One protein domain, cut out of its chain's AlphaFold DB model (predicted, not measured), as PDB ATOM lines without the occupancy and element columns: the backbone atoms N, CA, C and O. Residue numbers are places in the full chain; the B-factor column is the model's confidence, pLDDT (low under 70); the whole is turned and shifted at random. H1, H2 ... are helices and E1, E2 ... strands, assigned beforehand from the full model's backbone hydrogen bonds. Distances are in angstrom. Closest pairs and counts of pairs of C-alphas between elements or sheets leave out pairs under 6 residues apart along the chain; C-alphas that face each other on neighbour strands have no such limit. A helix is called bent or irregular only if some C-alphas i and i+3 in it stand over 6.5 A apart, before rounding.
ATOM      1  N   ARG A   4     252.641 190.045 208.182       85.81
ATOM      2  CA  ARG A   4     253.588 190.591 209.152       85.81
ATOM      3  C   ARG A   4     254.326 191.768 208.525       85.81
ATOM      4  O   ARG A   4     254.793 191.666 207.392       85.81
ATOM      5  N   ARG A   5     254.441 192.877 209.255       86.94
ATOM      6  CA  ARG A   5     255.217 194.059 208.848       86.94
ATOM      7  C   ARG A   5     256.093 194.539 209.997       86.94
ATOM      8  O   ARG A   5     255.770 194.323 211.167       86.94
ATOM      9  N   THR A   6     257.184 195.204 209.642       88.38
ATOM     10  CA  THR A   6     258.155 195.771 210.577       88.38
ATOM     11  C   THR A   6     258.397 197.235 210.312       88.38
ATOM     12  O   THR A   6     258.330 197.693 209.172       88.38
ATOM     13  N   THR A   7     258.731 197.966 211.366       84.44
ATOM     14  CA  THR A   7     259.339 199.289 211.222       84.44
ATOM     15  C   THR A   7     260.823 199.165 210.878       84.44
ATOM     16  O   THR A   7     261.428 198.108 211.068       84.44
ATOM     17  N   ALA A   8     261.429 200.265 210.427       83.88
ATOM     18  CA  ALA A   8     262.883 200.376 210.427       83.88
ATOM     19  C   ALA A   8     263.422 200.178 211.854       83.88
ATOM     20  O   ALA A   8     262.743 200.503 212.836       83.88
ATOM     21  N   SER A   9     264.632 199.633 211.959       84.69
ATOM     22  CA  SER A   9     265.307 199.490 213.241       84.69
ATOM     23  C   SER A   9     265.726 200.849 213.797       84.69
ATOM     24  O   SER A   9     266.183 201.711 213.047       84.69
ATOM     25  N   PHE A  10     265.632 201.019 215.108       82.50
ATOM     26  CA  PHE A  10     266.006 202.237 215.817       82.50
ATOM     27  C   PHE A  10     266.875 201.913 217.040       82.50
ATOM     28  O   PHE A  10     266.790 200.810 217.585       82.50
ATOM     29  N   PRO A  11     267.741 202.842 217.476       80.50
ATOM     30  CA  PRO A  11     268.536 202.634 218.675       80.50
ATOM     31  C   PRO A  11     267.641 202.671 219.931       80.50
ATOM     32  O   PRO A  11     266.634 203.383 219.949       80.50
ATOM     33  N   PRO A  12     268.007 201.960 221.010       75.19
ATOM     34  CA  PRO A  12     267.245 201.892 222.260       75.19
ATOM     35  C   PRO A  12     267.426 203.153 223.134       75.19
ATOM     36  O   PRO A  12     267.733 203.075 224.324       75.19
ATOM     37  N   LEU A  13     267.267 204.338 222.539       74.69
ATOM     38  CA  LEU A  13     267.438 205.638 223.190       74.69
ATOM     39  C   LEU A  13     266.074 206.262 223.481       74.69
ATOM     40  O   LEU A  13     265.448 206.835 222.598       74.69
ATOM     41  N   PHE A  14     265.609 206.145 224.720       72.88
ATOM     42  CA  PHE A  14     264.290 206.634 225.122       72.88
ATOM     43  C   PHE A  14     264.314 208.100 225.595       72.88
ATOM     44  O   PHE A  14     265.299 208.501 226.219       72.88
ATOM     45  N   PRO A  15     263.227 208.873 225.386       69.50
ATOM     46  CA  PRO A  15     262.014 208.531 224.622       69.50
ATOM     47  C   PRO A  15     262.273 208.437 223.104       69.50
ATOM     48  O   PRO A  15     263.109 209.164 222.572       69.50
ATOM     49  N   VAL A  16     261.554 207.546 222.408       69.62
ATOM     50  CA  VAL A  16     261.740 207.293 220.966       69.62
ATOM     51  C   VAL A  16     260.531 207.807 220.188       69.62
ATOM     52  O   VAL A  16     259.467 207.191 220.170       69.62
ATOM     53  N   LEU A  17     260.709 208.882 219.426       69.62
ATOM     54  CA  LEU A  17     259.688 209.312 218.473       69.62
ATOM     55  C   LEU A  17     259.857 208.570 217.139       69.62
ATOM     56  O   LEU A  17     260.595 209.013 216.261       69.62
ATOM     57  N   LEU A  18     259.159 207.444 216.971       71.38
ATOM     58  CA  LEU A  18     259.172 206.674 215.722       71.38
ATOM     59  C   LEU A  18     257.880 206.859 214.929       71.38
ATOM     60  O   LEU A  18     256.908 206.147 215.150       71.38
ATOM     61  N   GLN A  19     257.904 207.716 213.913       74.50
ATOM     62  CA  GLN A  19     256.794 207.836 212.969       74.50
ATOM     63  C   GLN A  19     257.019 206.922 211.761       74.50
ATOM     64  O   GLN A  19     257.766 207.256 210.848       74.50
ATOM     65  N   SER A  20     256.368 205.762 211.741       76.62
ATOM     66  CA  SER A  20     256.444 204.804 210.629       76.62
ATOM     67  C   SER A  20     255.061 204.502 210.082       76.62
ATOM     68  O   SER A  20     254.187 204.158 210.866       76.62
ATOM     69  N   LYS A  21     254.874 204.600 208.758       82.19
ATOM     70  CA  LYS A  21     253.633 204.207 208.078       82.19
ATOM     71  C   LYS A  21     253.728 202.755 207.617       82.19
ATOM     72  O   LYS A  21     254.536 202.460 206.743       82.19
ATOM     73  N   LEU A  22     252.907 201.867 208.176       81.75
ATOM     74  CA  LEU A  22     252.826 200.467 207.734       81.75
ATOM     75  C   LEU A  22     251.494 200.211 207.034       81.75
ATOM     76  O   LEU A  22     250.454 200.523 207.611       81.75
ATOM     77  N   THR A  23     251.551 199.649 205.824       82.50
ATOM     78  CA  THR A  23     250.377 199.299 205.013       82.50
ATOM     79  C   THR A  23     250.214 197.786 204.935       82.50
ATOM     80  O   THR A  23     251.164 197.048 204.648       82.50
ATOM     81  N   PHE A  24     248.991 197.332 205.164       84.06
ATOM     82  CA  PHE A  24     248.573 195.940 205.037       84.06
ATOM     83  C   PHE A  24     247.403 195.888 204.076       84.06
ATOM     84  O   PHE A  24     246.579 196.799 204.090       84.06
ATOM     85  N   GLU A  25     247.340 194.837 203.269       85.19
ATOM     86  CA  GLU A  25     246.337 194.698 202.219       85.19
ATOM     87  C   GLU A  25     245.849 193.264 202.168       85.19
ATOM     88  O   GLU A  25     246.637 192.365 201.882       85.19
ATOM     89  N   LYS A  26     244.576 193.025 202.482       85.94
ATOM     90  CA  LYS A  26     243.984 191.690 202.387       85.94
ATOM     91  C   LYS A  26     242.792 191.697 201.454       85.94
ATOM     92  O   LYS A  26     241.805 192.358 201.741       85.94
ATOM     93  N   THR A  27     242.887 190.849 200.446       85.00
ATOM     94  CA  THR A  27     241.779 190.379 199.630       85.00
ATOM     95  C   THR A  27     240.994 189.280 200.350       85.00
ATOM     96  O   THR A  27     241.580 188.282 200.805       85.00
ATOM     97  N   PHE A  28     239.675 189.453 200.425       84.56
ATOM     98  CA  PHE A  28     238.693 188.435 200.789       84.56
ATOM     99  C   PHE A  28     237.907 188.045 199.535       84.56
ATOM    100  O   PHE A  28     237.161 188.855 198.998       84.56
ATOM    101  N   SER A  29     238.115 186.817 199.061       85.06
ATOM    102  CA  SER A  29     237.427 186.249 197.898       85.06
ATOM    103  C   SER A  29     236.052 185.702 198.281       85.06
ATOM    104  O   SER A  29     235.929 185.057 199.325       85.06
ATOM    105  N   GLY A  30     235.058 185.886 197.415       83.25
ATOM    106  CA  GLY A  30     233.685 185.419 197.623       83.25
ATOM    107  C   GLY A  30     232.906 186.230 198.660       83.25
ATOM    108  O   GLY A  30     231.892 185.749 199.160       83.25
ATOM    109  N   VAL A  31     233.377 187.431 199.006       82.50
ATOM    110  CA  VAL A  31     232.728 188.307 199.984       82.50
ATOM    111  C   VAL A  31     232.232 189.556 199.274       82.50
ATOM    112  O   VAL A  31     233.016 190.288 198.678       82.50
ATOM    113  N   VAL A  32     230.923 189.790 199.345       82.19
ATOM    114  CA  VAL A  32     230.266 190.959 198.739       82.19
ATOM    115  C   VAL A  32     229.846 191.962 199.813       82.19
ATOM    116  O   VAL A  32     229.954 193.168 199.595       82.19
ATOM    117  N   ASP A  33     229.408 191.486 200.984       84.50
ATOM    118  CA  ASP A  33     229.006 192.341 202.102       84.50
ATOM    119  C   ASP A  33     230.215 192.699 202.994       84.50
ATOM    120  O   ASP A  33     230.893 191.814 203.524       84.50
ATOM    121  N   PRO A  34     230.495 193.994 203.229       83.44
ATOM    122  CA  PRO A  34     231.451 194.435 204.242       83.44
ATOM    123  C   PRO A  34     231.219 193.866 205.652       83.44
ATOM    124  O   PRO A  34     232.178 193.770 206.424       83.44
ATOM    125  N   ALA A  35     229.982 193.515 206.020       87.25
ATOM    126  CA  ALA A  35     229.680 192.918 207.323       87.25
ATOM    127  C   ALA A  35     230.362 191.550 207.496       87.25
ATOM    128  O   ALA A  35     230.988 191.305 208.528       87.25
ATOM    129  N   ASP A  36     230.359 190.726 206.450       88.81
ATOM    130  CA  ASP A  36     231.020 189.419 206.445       88.81
ATOM    131  C   ASP A  36     232.540 189.557 206.640       88.81
ATOM    132  O   ASP A  36     233.173 188.735 207.306       88.81
ATOM    133  N   VAL A  37     233.152 190.635 206.123       87.81
ATOM    134  CA  VAL A  37     234.573 190.939 206.378       87.81
ATOM    135  C   VAL A  37     234.821 191.168 207.868       87.81
ATOM    136  O   VAL A  37     235.828 190.698 208.400       87.81
ATOM    137  N   ALA A  38     233.922 191.870 208.563       88.00
ATOM    138  CA  ALA A  38     234.056 192.103 210.000       88.00
ATOM    139  C   ALA A  38     233.973 190.796 210.804       88.00
ATOM    140  O   ALA A  38     234.737 190.626 211.758       88.00
ATOM    141  N   ASP A  39     233.113 189.867 210.391       88.88
ATOM    142  CA  ASP A  39     232.959 188.561 211.037       88.88
ATOM    143  C   ASP A  39     234.151 187.637 210.740       88.88
ATOM    144  O   ASP A  39     234.674 186.963 211.633       88.88
ATOM    145  N   LEU A  40     234.695 187.678 209.518       88.62
ATOM    146  CA  LEU A  40     235.944 186.988 209.174       88.62
ATOM    147  C   LEU A  40     237.133 187.496 210.004       88.62
ATOM    148  O   LEU A  40     238.002 186.706 210.387       88.62
ATOM    149  N   LEU A  41     237.165 188.796 210.304       89.38
ATOM    150  CA  LEU A  41     238.181 189.426 211.151       89.38
ATOM    151  C   LEU A  41     238.019 189.112 212.643       89.38
ATOM    152  O   LEU A  41     238.948 189.365 213.411       89.38
ATOM    153  N   GLU A  42     236.877 188.582 213.082       89.06
ATOM    154  CA  GLU A  42     236.641 188.255 214.492       89.06
ATOM    155  C   GLU A  42     237.468 187.049 214.959       89.06
ATOM    156  O   GLU A  42     237.890 186.997 216.115       89.06
ATOM    157  N   GLY A  43     237.767 186.120 214.046       86.62
ATOM    158  CA  GLY A  43     238.684 184.998 214.284       86.62
ATOM    159  C   GLY A  43     240.166 185.333 214.076       86.62
ATOM    160  O   GLY A  43     241.025 184.463 214.246       86.62
ATOM    161  N   ASP A  44     240.476 186.564 213.667       89.19
ATOM    162  CA  ASP A  44     241.840 187.054 213.515       89.19
ATOM    163  C   ASP A  44     242.257 187.884 214.742       89.19
ATOM    164  O   ASP A  44     241.481 188.646 215.320       89.19
ATOM    165  N   THR A  45     243.530 187.772 215.104       90.69
ATOM    166  CA  THR A  45     244.172 188.516 216.183       90.69
ATOM    167  C   THR A  45     245.318 189.348 215.619       90.69
ATOM    168  O   THR A  45     246.172 188.869 214.858       90.69
ATOM    169  N   THR A  46     245.360 190.618 216.006       89.75
ATOM    170  CA  THR A  46     246.446 191.545 215.701       89.75
ATOM    171  C   THR A  46     247.329 191.709 216.931       89.75
ATOM    172  O   THR A  46     246.862 192.088 218.001       89.75
ATOM    173  N   SER A  47     248.628 191.461 216.771       89.56
ATOM    174  CA  SER A  47     249.624 191.646 217.825       89.56
ATOM    175  C   SER A  47     250.693 192.659 217.436       89.56
ATOM    176  O   SER A  47     251.156 192.703 216.292       89.56
ATOM    177  N   PHE A  48     251.096 193.455 218.421       88.12
ATOM    178  CA  PHE A  48     252.213 194.390 218.380       88.12
ATOM    179  C   PHE A  48     253.299 193.867 219.287       88.12
ATOM    180  O   PHE A  48     253.018 193.503 220.423       88.12
ATOM    181  N   GLN A  49     254.533 193.849 218.804       90.88
ATOM    182  CA  GLN A  49     255.674 193.399 219.584       90.88
ATOM    183  C   GLN A  49     256.809 194.399 219.424       90.88
ATOM    184  O   GLN A  49     257.239 194.693 218.308       90.88
ATOM    185  N   LEU A  50     257.290 194.922 220.545       88.12
ATOM    186  CA  LEU A  50     258.557 195.628 220.616       88.12
ATOM    187  C   LEU A  50     259.653 194.579 220.783       88.12
ATOM    188  O   LEU A  50     259.647 193.843 221.771       88.12
ATOM    189  N   ILE A  51     260.566 194.503 219.820       88.56
ATOM    190  CA  ILE A  51     261.627 193.497 219.797       88.56
ATOM    191  C   ILE A  51     262.988 194.178 219.808       88.56
ATOM    192  O   ILE A  51     263.201 195.168 219.109       88.56
ATOM    193  N   GLN A  52     263.903 193.612 220.584       85.75
ATOM    194  CA  GLN A  52     265.314 193.959 220.622       85.75
ATOM    195  C   GLN A  52     266.122 192.890 219.888       85.75
ATOM    196  O   GLN A  52     266.068 191.712 220.238       85.75
ATOM    197  N   LEU A  53     266.885 193.288 218.876       85.69
ATOM    198  CA  LEU A  53     267.813 192.419 218.162       85.69
ATOM    199  C   LEU A  53     269.117 192.325 218.959       85.69
ATOM    200  O   LEU A  53     270.013 193.153 218.802       85.69
ATOM    201  N   VAL A  54     269.214 191.338 219.848       75.94
ATOM    202  CA  VAL A  54     270.461 190.990 220.539       75.94
ATOM    203  C   VAL A  54     271.047 189.777 219.819       75.94
ATOM    204  O   VAL A  54     270.369 188.771 219.698       75.94
ATOM    205  N   SER A  55     272.276 189.819 219.302       65.44
ATOM    206  CA  SER A  55     272.881 188.587 218.761       65.44
ATOM    207  C   SER A  55     273.013 187.542 219.878       65.44
ATOM    208  O   SER A  55     273.550 187.899 220.929       65.44
ATOM    209  N   PRO A  56     272.593 186.271 219.695       69.69
ATOM    210  CA  PRO A  56     272.071 185.622 218.480       69.69
ATOM    211  C   PRO A  56     270.529 185.551 218.354       69.69
ATOM    212  O   PRO A  56     270.040 185.025 217.356       69.69
ATOM    213  N   GLU A  57     269.754 186.049 219.321       76.56
ATOM    214  CA  GLU A  57     268.296 185.867 219.382       76.56
ATOM    215  C   GLU A  57     267.523 187.177 219.613       76.56
ATOM    216  O   GLU A  57     267.842 188.007 220.465       76.56
ATOM    217  N   ALA A  58     266.442 187.359 218.852       85.31
ATOM    218  CA  ALA A  58     265.569 188.513 218.991       85.31
ATOM    219  C   ALA A  58     264.696 188.388 220.253       85.31
ATOM    220  O   ALA A  58     263.886 187.469 220.370       85.31
ATOM    221  N   GLN A  59     264.810 189.341 221.177       86.75
ATOM    222  CA  GLN A  59     264.073 189.330 222.437       86.75
ATOM    223  C   GLN A  59     262.816 190.202 222.361       86.75
ATOM    224  O   GLN A  59     262.887 191.390 222.048       86.75
ATOM    225  N   ILE A  60     261.659 189.634 222.705       90.12
ATOM    226  CA  ILE A  60     260.409 190.389 222.843       90.12
ATOM    227  C   ILE A  60     260.411 191.124 224.188       90.12
ATOM    228  O   ILE A  60     260.512 190.513 225.250       90.12
ATOM    229  N   LEU A  61     260.265 192.444 224.136       87.56
ATOM    230  CA  LEU A  61     260.306 193.323 225.304       87.56
ATOM    231  C   LEU A  61     258.930 193.769 225.774       87.56
ATOM    232  O   LEU A  61     258.703 193.996 226.961       87.56
ATOM    233  N   ALA A  62     258.000 193.937 224.846       88.62
ATOM    234  CA  ALA A  62     256.637 194.289 225.187       88.62
ATOM    235  C   ALA A  62     255.691 193.860 224.073       88.62
ATOM    236  O   ALA A  62     256.057 193.912 222.897       88.62
ATOM    237  N   THR A  63     254.481 193.454 224.441       92.31
ATOM    238  CA  THR A  63     253.457 192.989 223.514       92.31
ATOM    239  C   THR A  63     252.108 193.638 223.772       92.31
ATOM    240  O   THR A  63     251.763 193.998 224.893       92.31
ATOM    241  N   MET A  64     251.318 193.795 222.723       90.25
ATOM    242  CA  MET A  64     249.889 194.071 222.802       90.25
ATOM    243  C   MET A  64     249.204 193.105 221.858       90.25
ATOM    244  O   MET A  64     249.750 192.781 220.804       90.25
ATOM    245  N   GLU A  65     248.027 192.644 222.246       92.75
ATOM    246  CA  GLU A  65     247.225 191.715 221.474       92.75
ATOM    247  C   GLU A  65     245.754 192.128 221.563       92.75
ATOM    248  O   GLU A  65     245.246 192.385 222.653       92.75
ATOM    249  N   GLU A  66     245.105 192.261 220.410       90.38
ATOM    250  CA  GLU A  66     243.706 192.667 220.252       90.38
ATOM    251  C   GLU A  66     243.098 191.866 219.096       90.38
ATOM    252  O   GLU A  66     243.804 191.482 218.157       90.38
ATOM    253  N   ARG A  67     241.781 191.635 219.115       89.81
ATOM    254  CA  ARG A  67     241.081 191.056 217.959       89.81
ATOM    255  C   ARG A  67     241.220 191.985 216.763       89.81
ATOM    256  O   ARG A  67     241.125 193.202 216.910       89.81
ATOM    257  N   SER A  68     241.401 191.435 215.570       89.44
ATOM    258  CA  SER A  68     241.592 192.236 214.359       89.44
ATOM    259  C   SER A  68     240.374 193.097 214.030       89.44
ATOM    260  O   SER A  68     240.550 194.231 213.585       89.44
ATOM    261  N   ARG A  69     239.158 192.616 214.323       88.94
ATOM    262  CA  ARG A  69     237.920 193.411 214.237       88.94
ATOM    263  C   ARG A  69     237.988 194.663 215.115       88.94
ATOM    264  O   ARG A  69     237.892 195.769 214.594       88.94
ATOM    265  N   ASP A  70     238.231 194.497 216.414       87.19
ATOM    266  CA  ASP A  70     238.302 195.604 217.381       87.19
ATOM    267  C   ASP A  70     239.492 196.527 217.106       87.19
ATOM    268  O   ASP A  70     239.440 197.741 217.313       87.19
ATOM    269  N   PHE A  71     240.578 195.948 216.599       85.50
ATOM    270  CA  PHE A  71     241.761 196.681 216.215       85.50
ATOM    271  C   PHE A  71     241.498 197.581 215.000       85.50
ATOM    272  O   PHE A  71     241.960 198.716 214.976       85.50
ATOM    273  N   LEU A  72     240.816 197.104 213.960       84.75
ATOM    274  CA  LEU A  72     240.569 197.897 212.750       84.75
ATOM    275  C   LEU A  72     239.367 198.835 212.914       84.75
ATOM    276  O   LEU A  72     239.390 199.951 212.391       84.75
ATOM    277  N   PHE A  73     238.373 198.406 213.690       83.12
ATOM    278  CA  PHE A  73     237.110 199.099 213.933       83.12
ATOM    279  C   PHE A  73     236.875 199.268 215.443       83.12
ATOM    280  O   PHE A  73     235.978 198.641 216.011       83.12
ATOM    281  N   PRO A  74     237.680 200.105 216.125       79.25
ATOM    282  CA  PRO A  74     237.552 200.283 217.563       79.25
ATOM    283  C   PRO A  74     236.185 200.883 217.925       79.25
ATOM    284  O   PRO A  74     235.709 201.791 217.234       79.25
ATOM    285  N   PRO A  75     235.568 200.453 219.043       74.50
ATOM    286  CA  PRO A  75     234.326 201.045 219.518       74.50
ATOM    287  C   PRO A  75     234.480 202.552 219.774       74.50
ATOM    288  O   PRO A  75     235.548 202.988 220.225       74.50
ATOM    289  N   PRO A  76     233.428 203.364 219.572       67.56
ATOM    290  CA  PRO A  76     233.443 204.777 219.935       67.56
ATOM    291  C   PRO A  76     233.737 204.944 221.434       67.56
ATOM    292  O   PRO A  76     232.885 204.694 222.285       67.56
ATOM    293  N   ARG A  86     244.454 206.488 218.703       77.19
ATOM    294  CA  ARG A  86     244.382 205.579 219.842       77.19
ATOM    295  C   ARG A  86     245.735 205.469 220.512       77.19
ATOM    296  O   ARG A  86     246.768 205.362 219.860       77.19
ATOM    297  N   GLU A  87     245.691 205.473 221.829       80.94
ATOM    298  CA  GLU A  87     246.829 205.199 222.680       80.94
ATOM    299  C   GLU A  87     246.638 203.820 223.299       80.94
ATOM    300  O   GLU A  87     245.568 203.515 223.836       80.94
ATOM    301  N   VAL A  88     247.677 202.997 223.222       81.56
ATOM    302  CA  VAL A  88     247.689 201.670 223.825       81.56
ATOM    303  C   VAL A  88     248.982 201.482 224.607       81.56
ATOM    304  O   VAL A  88     250.070 201.783 224.120       81.56
ATOM    305  N   LEU A  89     248.860 200.979 225.831       85.81
ATOM    306  CA  LEU A  89     250.002 200.580 226.642       85.81
ATOM    307  C   LEU A  89     250.339 199.121 226.340       85.81
ATOM    308  O   LEU A  89     249.488 198.242 226.464       85.81
ATOM    309  N   LEU A  90     251.586 198.862 225.962       87.19
ATOM    310  CA  LEU A  90     252.073 197.502 225.761       87.19
ATOM    311  C   LEU A  90     252.254 196.798 227.114       87.19
ATOM    312  O   LEU A  90     252.761 197.371 228.089       87.19
ATOM    313  N   LYS A  91     251.896 195.516 227.160       91.00
ATOM    314  CA  LYS A  91     252.240 194.608 228.252       91.00
ATOM    315  C   LYS A  91     253.731 194.305 228.186       91.00
ATOM    316  O   LYS A  91     254.236 193.826 227.179       91.00
ATOM    317  N   ARG A  92     254.447 194.582 229.265       88.31
ATOM    318  CA  ARG A  92     255.899 194.383 229.335       88.31
ATOM    319  C   ARG A  92     256.260 192.925 229.542       88.31
ATOM    320  O   ARG A  92     255.569 192.213 230.272       88.31
ATOM    321  N   SER A  93     257.380 192.518 228.961       86.56
ATOM    322  CA  SER A  93     258.096 191.339 229.421       86.56
ATOM    323  C   SER A  93     258.796 191.650 230.756       86.56
ATOM    324  O   SER A  93     259.116 192.810 231.037       86.56
ATOM    325  N   PRO A  94     259.091 190.630 231.578       81.88
ATOM    326  CA  PRO A  94     259.899 190.805 232.786       81.88
ATOM    327  C   PRO A  94     261.310 191.346 232.508       81.88
ATOM    328  O   PRO A  94     261.921 191.944 233.388       81.88
ATOM    329  N   SER A  95     261.827 191.145 231.290       76.06
ATOM    330  CA  SER A  95     263.168 191.569 230.879       76.06
ATOM    331  C   SER A  95     263.250 193.017 230.402       76.06
ATOM    332  O   SER A  95     264.350 193.545 230.251       76.06
ATOM    333  N   PHE A  96     262.117 193.683 230.179       78.44
ATOM    334  CA  PHE A  96     262.098 195.098 229.841       78.44
ATOM    335  C   PHE A  96     262.011 195.922 231.135       78.44
ATOM    336  O   PHE A  96     261.014 195.803 231.837       78.44
ATOM    337  N   PRO A  97     263.000 196.750 231.514       71.88
ATOM    338  CA  PRO A  97     262.949 197.576 232.731       71.88
ATOM    339  C   PRO A  97     262.088 198.841 232.540       71.88
ATOM    340  O   PRO A  97     261.863 199.269 231.411       71.88
ATOM    341  N   GLY A  98     261.538 199.433 233.608       73.38
ATOM    342  CA  GLY A  98     260.808 200.720 233.550       73.38
ATOM    343  C   GLY A  98     259.269 200.657 233.461       73.38
ATOM    344  O   GLY A  98     258.630 199.836 234.111       73.38
ATOM    345  N   ILE A  99     258.663 201.558 232.679       77.19
ATOM    346  CA  ILE A  99     257.200 201.705 232.513       77.19
ATOM    347  C   ILE A  99     256.741 201.020 231.220       77.19
ATOM    348  O   ILE A  99     257.549 200.772 230.321       77.19
ATOM    349  N   SER A 100     255.457 200.649 231.137       81.81
ATOM    350  CA  SER A 100     254.852 200.104 229.914       81.81
ATOM    351  C   SER A 100     255.047 201.053 228.740       81.81
ATOM    352  O   SER A 100     254.624 202.204 228.839       81.81
ATOM    353  N   PRO A 101     255.663 200.596 227.631       79.75
ATOM    354  CA  PRO A 101     255.804 201.448 226.469       79.75
ATOM    355  C   PRO A 101     254.419 201.816 225.926       79.75
ATOM    356  O   PRO A 101     253.566 200.949 225.716       79.75
ATOM    357  N   ARG A 102     254.207 203.112 225.716       79.75
ATOM    358  CA  ARG A 102     252.988 203.685 225.143       79.75
ATOM    359  C   ARG A 102     253.120 203.741 223.630       79.75
ATOM    360  O   ARG A 102     254.088 204.305 223.147       79.75
ATOM    361  N   VAL A 103     252.159 203.200 222.890       78.69
ATOM    362  CA  VAL A 103     252.081 203.329 221.430       78.69
ATOM    363  C   VAL A 103     250.873 204.173 221.076       78.69
ATOM    364  O   VAL A 103     249.738 203.808 221.377       78.69
ATOM    365  N   GLU A 104     251.116 205.288 220.402       80.06
ATOM    366  CA  GLU A 104     250.054 206.098 219.809       80.06
ATOM    367  C   GLU A 104     249.941 205.819 218.330       80.06
ATOM    368  O   GLU A 104     250.957 205.861 217.642       80.06
ATOM    369  N   PHE A 105     248.730 205.568 217.839       77.75
ATOM    370  CA  PHE A 105     248.530 205.294 216.432       77.75
ATOM    371  C   PHE A 105     247.126 205.524 215.916       77.75
ATOM    372  O   PHE A 105     246.159 205.589 216.661       77.75
ATOM    373  N   THR A 106     247.027 205.622 214.596       74.88
ATOM    374  CA  THR A 106     245.768 205.782 213.874       74.88
ATOM    375  C   THR A 106     245.644 204.656 212.874       74.88
ATOM    376  O   THR A 106     246.627 204.301 212.219       74.88
ATOM    377  N   THR A 107     244.434 204.127 212.738       76.00
ATOM    378  CA  THR A 107     244.118 203.104 211.750       76.00
ATOM    379  C   THR A 107     242.993 203.574 210.860       76.00
ATOM    380  O   THR A 107     241.989 204.104 211.321       76.00
ATOM    381  N   THR A 108     243.217 203.439 209.560       71.44
ATOM    382  CA  THR A 108     242.268 203.812 208.514       71.44
ATOM    383  C   THR A 108     242.061 202.585 207.655       71.44
ATOM    384  O   THR A 108     243.038 202.144 207.065       71.44
ATOM    385  N   SER A 109     240.853 202.047 207.578       72.88
ATOM    386  CA  SER A 109     240.514 200.943 206.680       72.88
ATOM    387  C   SER A 109     239.832 201.471 205.420       72.88
ATOM    388  O   SER A 109     238.930 202.301 205.521       72.88
ATOM    389  N   ILE A 110     240.226 200.975 204.252       76.31
ATOM    390  CA  ILE A 110     239.500 201.182 202.992       76.31
ATOM    391  C   ILE A 110     239.067 199.808 202.500       76.31
ATOM    392  O   ILE A 110     239.904 198.907 202.481       76.31
ATOM    393  N   MET A 111     237.785 199.673 202.159       77.19
ATOM    394  CA  MET A 111     237.208 198.496 201.513       77.19
ATOM    395  C   MET A 111     236.890 198.861 200.063       77.19
ATOM    396  O   MET A 111     236.198 199.850 199.822       77.19
ATOM    397  N   GLU A 112     237.445 198.105 199.123       76.62
ATOM    398  CA  GLU A 112     237.255 198.272 197.679       76.62
ATOM    399  C   GLU A 112     236.660 196.973 197.126       76.62
ATOM    400  O   GLU A 112     237.209 195.906 197.406       76.62
ATOM    401  N   GLY A 113     235.527 197.073 196.425       72.00
ATOM    402  CA  GLY A 113     234.887 195.958 195.724       72.00
ATOM    403  C   GLY A 113     235.367 195.897 194.278       72.00
ATOM    404  O   GLY A 113     235.452 196.941 193.626       72.00
ATOM    405  N   SER A 114     235.697 194.709 193.776       61.28
ATOM    406  CA  SER A 114     235.969 194.526 192.349       61.28
ATOM    407  C   SER A 114     234.651 194.478 191.569       61.28
ATOM    408  O   SER A 114     233.958 193.464 191.516       61.28
ATOM    409  N   ASP A 115     234.290 195.589 190.932       57.34
ATOM    410  CA  ASP A 115     233.230 195.570 189.928       57.34
ATOM    411  C   ASP A 115     233.804 194.934 188.655       57.34
ATOM    412  O   ASP A 115     234.579 195.551 187.921       57.34
ATOM    413  N   GLY A 116     233.470 193.663 188.417       51.47
ATOM    414  CA  GLY A 116     233.789 192.972 187.171       51.47
ATOM    415  C   GLY A 116     233.154 193.706 185.992       51.47
ATOM    416  O   GLY A 116     231.940 193.648 185.805       51.47
ATOM    417  N   GLY A 363     232.907 188.060 194.349       58.84
ATOM    418  CA  GLY A 363     233.029 189.313 195.079       58.84
ATOM    419  C   GLY A 363     234.384 189.356 195.765       58.84
ATOM    420  O   GLY A 363     234.692 188.485 196.582       58.84
ATOM    421  N   GLU A 364     235.213 190.333 195.415       73.56
ATOM    422  CA  GLU A 364     236.492 190.555 196.070       73.56
ATOM    423  C   GLU A 364     236.416 191.832 196.898       73.56
ATOM    424  O   GLU A 364     236.144 192.904 196.360       73.56
ATOM    425  N   LEU A 365     236.698 191.734 198.200       69.69
ATOM    426  CA  LEU A 365     236.867 192.902 199.060       69.69
ATOM    427  C   LEU A 365     238.317 193.034 199.498       69.69
ATOM    428  O   LEU A 365     238.865 192.154 200.168       69.69
ATOM    429  N   THR A 366     238.930 194.167 199.163       74.19
ATOM    430  CA  THR A 366     240.299 194.487 199.581       74.19
ATOM    431  C   THR A 366     240.297 195.439 200.767       74.19
ATOM    432  O   THR A 366     239.810 196.562 200.669       74.19
ATOM    433  N   LEU A 367     240.894 195.015 201.881       70.62
ATOM    434  CA  LEU A 367     241.048 195.804 203.098       70.62
ATOM    435  C   LEU A 367     242.464 196.371 203.207       70.62
ATOM    436  O   LEU A 367     243.412 195.627 203.479       70.62
ATOM    437  N   ARG A 368     242.604 197.693 203.053       70.06
ATOM    438  CA  ARG A 368     243.878 198.408 203.259       70.06
ATOM    439  C   ARG A 368     243.894 199.155 204.576       70.06
ATOM    440  O   ARG A 368     243.000 199.968 204.799       70.06
ATOM    441  N   PHE A 369     244.927 198.967 205.404       66.25
ATOM    442  CA  PHE A 369     245.076 199.760 206.626       66.25
ATOM    443  C   PHE A 369     246.464 200.316 206.909       66.25
ATOM    444  O   PHE A 369     247.474 199.688 206.607       66.25
ATOM    445  N   ASN A 370     246.476 201.519 207.498       63.03
ATOM    446  CA  ASN A 370     247.677 202.265 207.869       63.03
ATOM    447  C   ASN A 370     247.898 202.252 209.383       63.03
ATOM    448  O   ASN A 370     246.944 202.238 210.156       63.03
ATOM    449  N   PHE A 371     249.159 202.319 209.789       67.00
ATOM    450  CA  PHE A 371     249.582 202.453 211.181       67.00
ATOM    451  C   PHE A 371     250.641 203.551 211.296       67.00
ATOM    452  O   PHE A 371     251.457 203.659 210.390       67.00
ATOM    453  N   LYS A 372     250.650 204.333 212.384       63.56
ATOM    454  CA  LYS A 372     251.695 205.323 212.717       63.56
ATOM    455  C   LYS A 372     251.980 205.262 214.210       63.56
ATOM    456  O   LYS A 372     251.060 205.581 214.923       63.56
ATOM    457  N   ALA A 373     253.183 204.907 214.664       64.38
ATOM    458  CA  ALA A 373     253.521 204.872 216.096       64.38
ATOM    459  C   ALA A 373     254.034 206.223 216.646       64.38
ATOM    460  O   ALA A 373     254.498 207.080 215.892       64.38
ATOM    461  N   SER A 374     254.013 206.366 217.973       62.66
ATOM    462  CA  SER A 374     254.881 207.230 218.789       62.66
ATOM    463  C   SER A 374     255.153 206.503 220.109       62.66
ATOM    464  O   SER A 374     254.222 205.871 220.610       62.66
ATOM    465  N   LEU A 375     256.387 206.545 220.637       63.91
ATOM    466  CA  LEU A 375     256.788 205.813 221.844       63.91
ATOM    467  C   LEU A 375     257.373 206.732 222.918       63.91
ATOM    468  O   LEU A 375     258.557 207.076 222.901       63.91
ATOM    469  N   ASP A 376     256.559 207.033 223.922       57.34
ATOM    470  CA  ASP A 376     257.000 207.797 225.083       57.34
ATOM    471  C   ASP A 376     257.363 206.860 226.239       57.34
ATOM    472  O   ASP A 376     256.630 205.927 226.576       57.34
ATOM    473  N   SER A 377     258.515 207.119 226.859       53.34
ATOM    474  CA  SER A 377     258.921 206.513 228.126       53.34
ATOM    475  C   SER A 377     259.074 207.635 229.142       53.34
ATOM    476  O   SER A 377     259.913 208.521 228.967       53.34
ATOM    477  N   LEU A 378     258.242 207.629 230.183       50.31
ATOM    478  CA  LEU A 378     258.394 208.548 231.308       50.31
ATOM    479  C   LEU A 378     259.605 208.074 232.128       50.31
ATOM    480  O   LEU A 378     259.623 206.968 232.661       50.31
ATOM    481  N   TYR A 379     260.667 208.872 232.121       48.59
ATOM    482  CA  TYR A 379     262.003 208.473 232.557       48.59
ATOM    483  C   TYR A 379     262.148 208.302 234.073       48.59
ATOM    484  O   TYR A 379     261.471 208.959 234.860       48.59
ATOM    485  N   GLY A 380     263.151 207.503 234.449       34.56
ATOM    486  CA  GLY A 380     263.721 207.466 235.796       34.56
ATOM    487  C   GLY A 380     264.818 206.416 236.007       34.56
ATOM    488  O   GLY A 380     264.981 205.941 237.120       34.56
ATOM    489  N   GLY A 381     265.542 205.986 234.970       42.19
ATOM    490  CA  GLY A 381     266.634 205.026 235.138       42.19
ATOM    491  C   GLY A 381     267.425 204.892 233.853       42.19
ATOM    492  O   GLY A 381     266.857 204.588 232.806       42.19
ATOM    493  N   THR A 382     268.723 205.178 233.921       42.28
ATOM    494  CA  THR A 382     269.644 205.072 232.790       42.28
ATOM    495  C   THR A 382     269.502 203.714 232.122       42.28
ATOM    496  O   THR A 382     269.644 202.675 232.764       42.28
ATOM    497  N   ALA A 383     269.254 203.747 230.818       46.69
ATOM    498  CA  ALA A 383     269.274 202.622 229.899       46.69
ATOM    499  C   ALA A 383     270.701 202.040 229.752       46.69
ATOM    500  O   ALA A 383     271.235 201.942 228.654       46.69
ATOM    501  N   SER A 384     271.344 201.662 230.861       46.28
ATOM    502  CA  SER A 384     272.686 201.066 230.895       46.28
ATOM    503  C   SER A 384     272.703 199.593 230.467       46.28
ATOM    504  O   SER A 384     273.761 198.974 230.472       46.28
ATOM    505  N   PHE A 385     271.551 199.029 230.088       49.41
ATOM    506  CA  PHE A 385     271.422 197.652 229.599       49.41
ATOM    507  C   PHE A 385     271.697 197.487 228.101       49.41
ATOM    508  O   PHE A 385     271.939 196.375 227.637       49.41
ATOM    509  N   PHE A 386     271.672 198.571 227.326       53.56
ATOM    510  CA  PHE A 386     271.867 198.492 225.885       53.56
ATOM    511  C   PHE A 386     273.337 198.803 225.570       53.56
ATOM    512  O   PHE A 386     273.794 199.928 225.750       53.56
ATOM    513  N   SER A 387     274.088 197.766 225.183       43.12
ATOM    514  CA  SER A 387     275.538 197.784 224.913       43.12
ATOM    515  C   SER A 387     276.015 198.997 224.089       43.12
ATOM    516  O   SER A 387     275.275 199.557 223.288       43.12
ATOM    517  N   LYS A 388     277.292 199.377 224.232       43.62
ATOM    518  CA  LYS A 388     277.932 200.494 223.506       43.62
ATOM    519  C   LYS A 388     278.091 200.256 221.989       43.62
ATOM    520  O   LYS A 388     278.431 201.192 221.275       43.62
ATOM    521  N   SER A 389     277.780 199.056 221.488       51.62
ATOM    522  CA  SER A 389     277.599 198.730 220.057       51.62
ATOM    523  C   SER A 389     276.123 198.430 219.717       51.62
ATOM    524  O   SER A 389     275.830 197.500 218.972       51.62
ATOM    525  N   GLY A 390     275.206 199.136 220.383       55.78
ATOM    526  CA  GLY A 390     273.968 198.588 220.943       55.78
ATOM    527  C   GLY A 390     272.982 197.841 220.042       55.78
ATOM    528  O   GLY A 390     272.895 198.089 218.843       55.78
ATOM    529  N   PRO A 391     272.189 196.940 220.651       65.62
ATOM    530  CA  PRO A 391     271.185 196.148 219.955       65.62
ATOM    531  C   PRO A 391     270.086 197.049 219.389       65.62
ATOM    532  O   PRO A 391     269.545 197.915 220.081       65.62
ATOM    533  N   THR A 392     269.762 196.849 218.118       81.94
ATOM    534  CA  THR A 392     268.724 197.594 217.409       81.94
ATOM    535  C   THR A 392     267.339 197.109 217.814       81.94
ATOM    536  O   THR A 392     267.077 195.917 217.939       81.94
ATOM    537  N   MET A 393     266.424 198.047 218.009       83.62
ATOM    538  CA  MET A 393     265.034 197.787 218.362       83.62
ATOM    539  C   MET A 393     264.160 197.933 217.127       83.62
ATOM    540  O   MET A 393     264.462 198.752 216.260       83.62
ATOM    541  N   LEU A 394     263.063 197.190 217.038       85.69
ATOM    542  CA  LEU A 394     262.056 197.416 216.004       85.69
ATOM    543  C   LEU A 394     260.672 196.950 216.455       85.69
ATOM    544  O   LEU A 394     260.540 196.085 217.325       85.69
ATOM    545  N   PHE A 395     259.630 197.521 215.854       83.12
ATOM    546  CA  PHE A 395     258.264 197.060 216.062       83.12
ATOM    547  C   PHE A 395     257.882 196.029 215.011       83.12
ATOM    548  O   PHE A 395     258.053 196.250 213.812       83.12
ATOM    549  N   PHE A 396     257.299 194.932 215.479       86.12
ATOM    550  CA  PHE A 396     256.618 193.940 214.665       86.12
ATOM    551  C   PHE A 396     255.114 194.065 214.854       86.12
ATOM    552  O   PHE A 396     254.622 194.057 215.980       86.12
ATOM    553  N   ILE A 397     254.386 194.111 213.744       85.19
ATOM    554  CA  ILE A 397     252.931 193.989 213.732       85.19
ATOM    555  C   ILE A 397     252.585 192.733 212.955       85.19
ATOM    556  O   ILE A 397     253.023 192.560 211.812       85.19
ATOM    557  N   THR A 398     251.791 191.867 213.569       86.81
ATOM    558  CA  THR A 398     251.382 190.599 212.971       86.81
ATOM    559  C   THR A 398     249.876 190.442 213.083       86.81
ATOM    560  O   THR A 398     249.315 190.642 214.154       86.81
ATOM    561  N   CYS A 399     249.226 190.049 211.993       81.94
ATOM    562  CA  CYS A 399     247.798 189.759 211.962       81.94
ATOM    563  C   CYS A 399     247.608 188.279 211.608       81.94
ATOM    564  O   CYS A 399     247.854 187.886 210.464       81.94
ATOM    565  N   ARG A 400     247.231 187.439 212.574       83.12
ATOM    566  CA  ARG A 400     247.136 185.974 212.418       83.12
ATOM    567  C   ARG A 400     245.730 185.490 212.733       83.12
ATOM    568  O   ARG A 400     245.082 186.068 213.587       83.12
ATOM    569  N   ARG A 401     245.303 184.413 212.075       77.69
ATOM    570  CA  ARG A 401     244.080 183.703 212.451       77.69
ATOM    571  C   ARG A 401     244.386 182.819 213.642       77.69
ATOM    572  O   ARG A 401     245.353 182.055 213.581       77.69
ATOM    573  N   GLU A 402     243.607 182.933 214.706       61.44
ATOM    574  CA  GLU A 402     243.724 182.030 215.844       61.44
ATOM    575  C   GLU A 402     243.156 180.672 215.403       61.44
ATOM    576  O   GLU A 402     241.945 180.492 215.290       61.44
TER     577      GLU A 402
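What this domain is: This is residues 4 to 76, 86 to 116 and 363 to 402 of the 407 residues of the protein "Spermatogenesis associated 6" of Oryzias latipes (UniProt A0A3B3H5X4). A twisted sheet of four strands, E1, E9, E3 and E4, and a second sheet of three, E2, E8 and E7, spread apart like a V toward one end of an elongated body, with H1 and H2 in the gap between them. The hairpin of E5 and E6 sits on the E4 side of the first sheet, and E6 runs on into E7 of the second, while long loops gather toward the other end. The printed part has 144 residues with two named helices and nine named strands, in the order E1, E2, H1, E3, E4, H2, E5, E6, E7, E8, E9. The sheets, E1 E9 E3 E4, E2 E8 E7 and E5 E6, are all antiparallel, and the class is mostly strand. The whole is only just compact, close to loose, with a radius of gyration of the C-alphas of 17.3 A, and it spans 58 by 33 by 26 A.

Where its parts are: The four-strand sheet is made of E1, residues 4 to 6, beginning at C-alpha 4 at (253.588, 190.591, 209.152); E9, residues 392 to 401, 28.7 A long and ending at C-alpha 401 at (244.080, 183.703, 212.451); E3, residues 44 to 54, 29.7 A; and E4, residues 57 to 67, 27.7 A, which bends by 67 degrees at residue 61. The three-strand sheet has E2, residues 22 to 29, 23.2 A; E8, residues 364 to 371, 23.3 A; and E7, residues 109 to 113, 13.3 A. E5 is residues 86 to 89 and E6 residues 102 to 106. H1, residues 34 to 43, is 15.6 A long, from C-alpha 34 at (231.451, 194.435, 204.242); it is neither bent nor irregular, but only just: C-alphas 40 and 43 are 6.1 A apart. H2 is residues 68 to 72.

How they stand to each other: In the largest sheet, E1 and E4 are edge strands. E1 and E9 have N 5 and O 397 at 2.9 A, E9 and E3 have N 47 and O 398 at 2.8 A, and the hairpin E3 and E4 has N 48 and O 64 at 2.8 A. H2 is on this sheet at a height of 7.0 A, over none of its strands, but only just, as two of its C-alphas fall on E3. H1 only grazes the same sheet, with residues 38 to 43. H1 and H2 touch, the closest C-alphas being those of Leu 41 and Arg 69, 5.0 A apart. H1 is also on the sheet E2 E8 E7, at a height of 10.3 A; it lies over E2 and E8, only just, with three C-alphas on each, and runs across the strands, at 68 degrees to E2 on the local plane. There E2 and E8 have N 26 and O 367 at 3.0 A, and E8 and E7 have N 110 and O 368 at 3.0 A. The closest C-alphas of E1 and E2 are those of Arg 5 and Leu 22, 6.9 A apart, while E2 and E9 are apart. In the hairpin E5 and E6, N 88 and O 103 are 2.9 A apart. Residues 62 to 63 of E4 pair antiparallel with residues 91 to 92, and residues 102 to 103 of E6 with residues 375 to 376. E6 runs on into E7 across a break of 2 residues, at 34 degrees. Every O i to N i+4 pair is within hydrogen-bond range in H2, and 5 of 6 in H1.

The domain as a whole: The two C-alphas farthest apart are those of Gly 116 and Gly 381, 59.4 A. Residues 77 to 85 are cut out, with 11.0 A between C-alphas 76 and 86, and so are residues 117 to 362, with 8.7 A between C-alphas 116 and 363. The links E1 to E2, E5 to E6 and E8 to E9 are long. The mean pLDDT of the printed part is 76.6; 35 residues are under 70, among them residues 369 to 391.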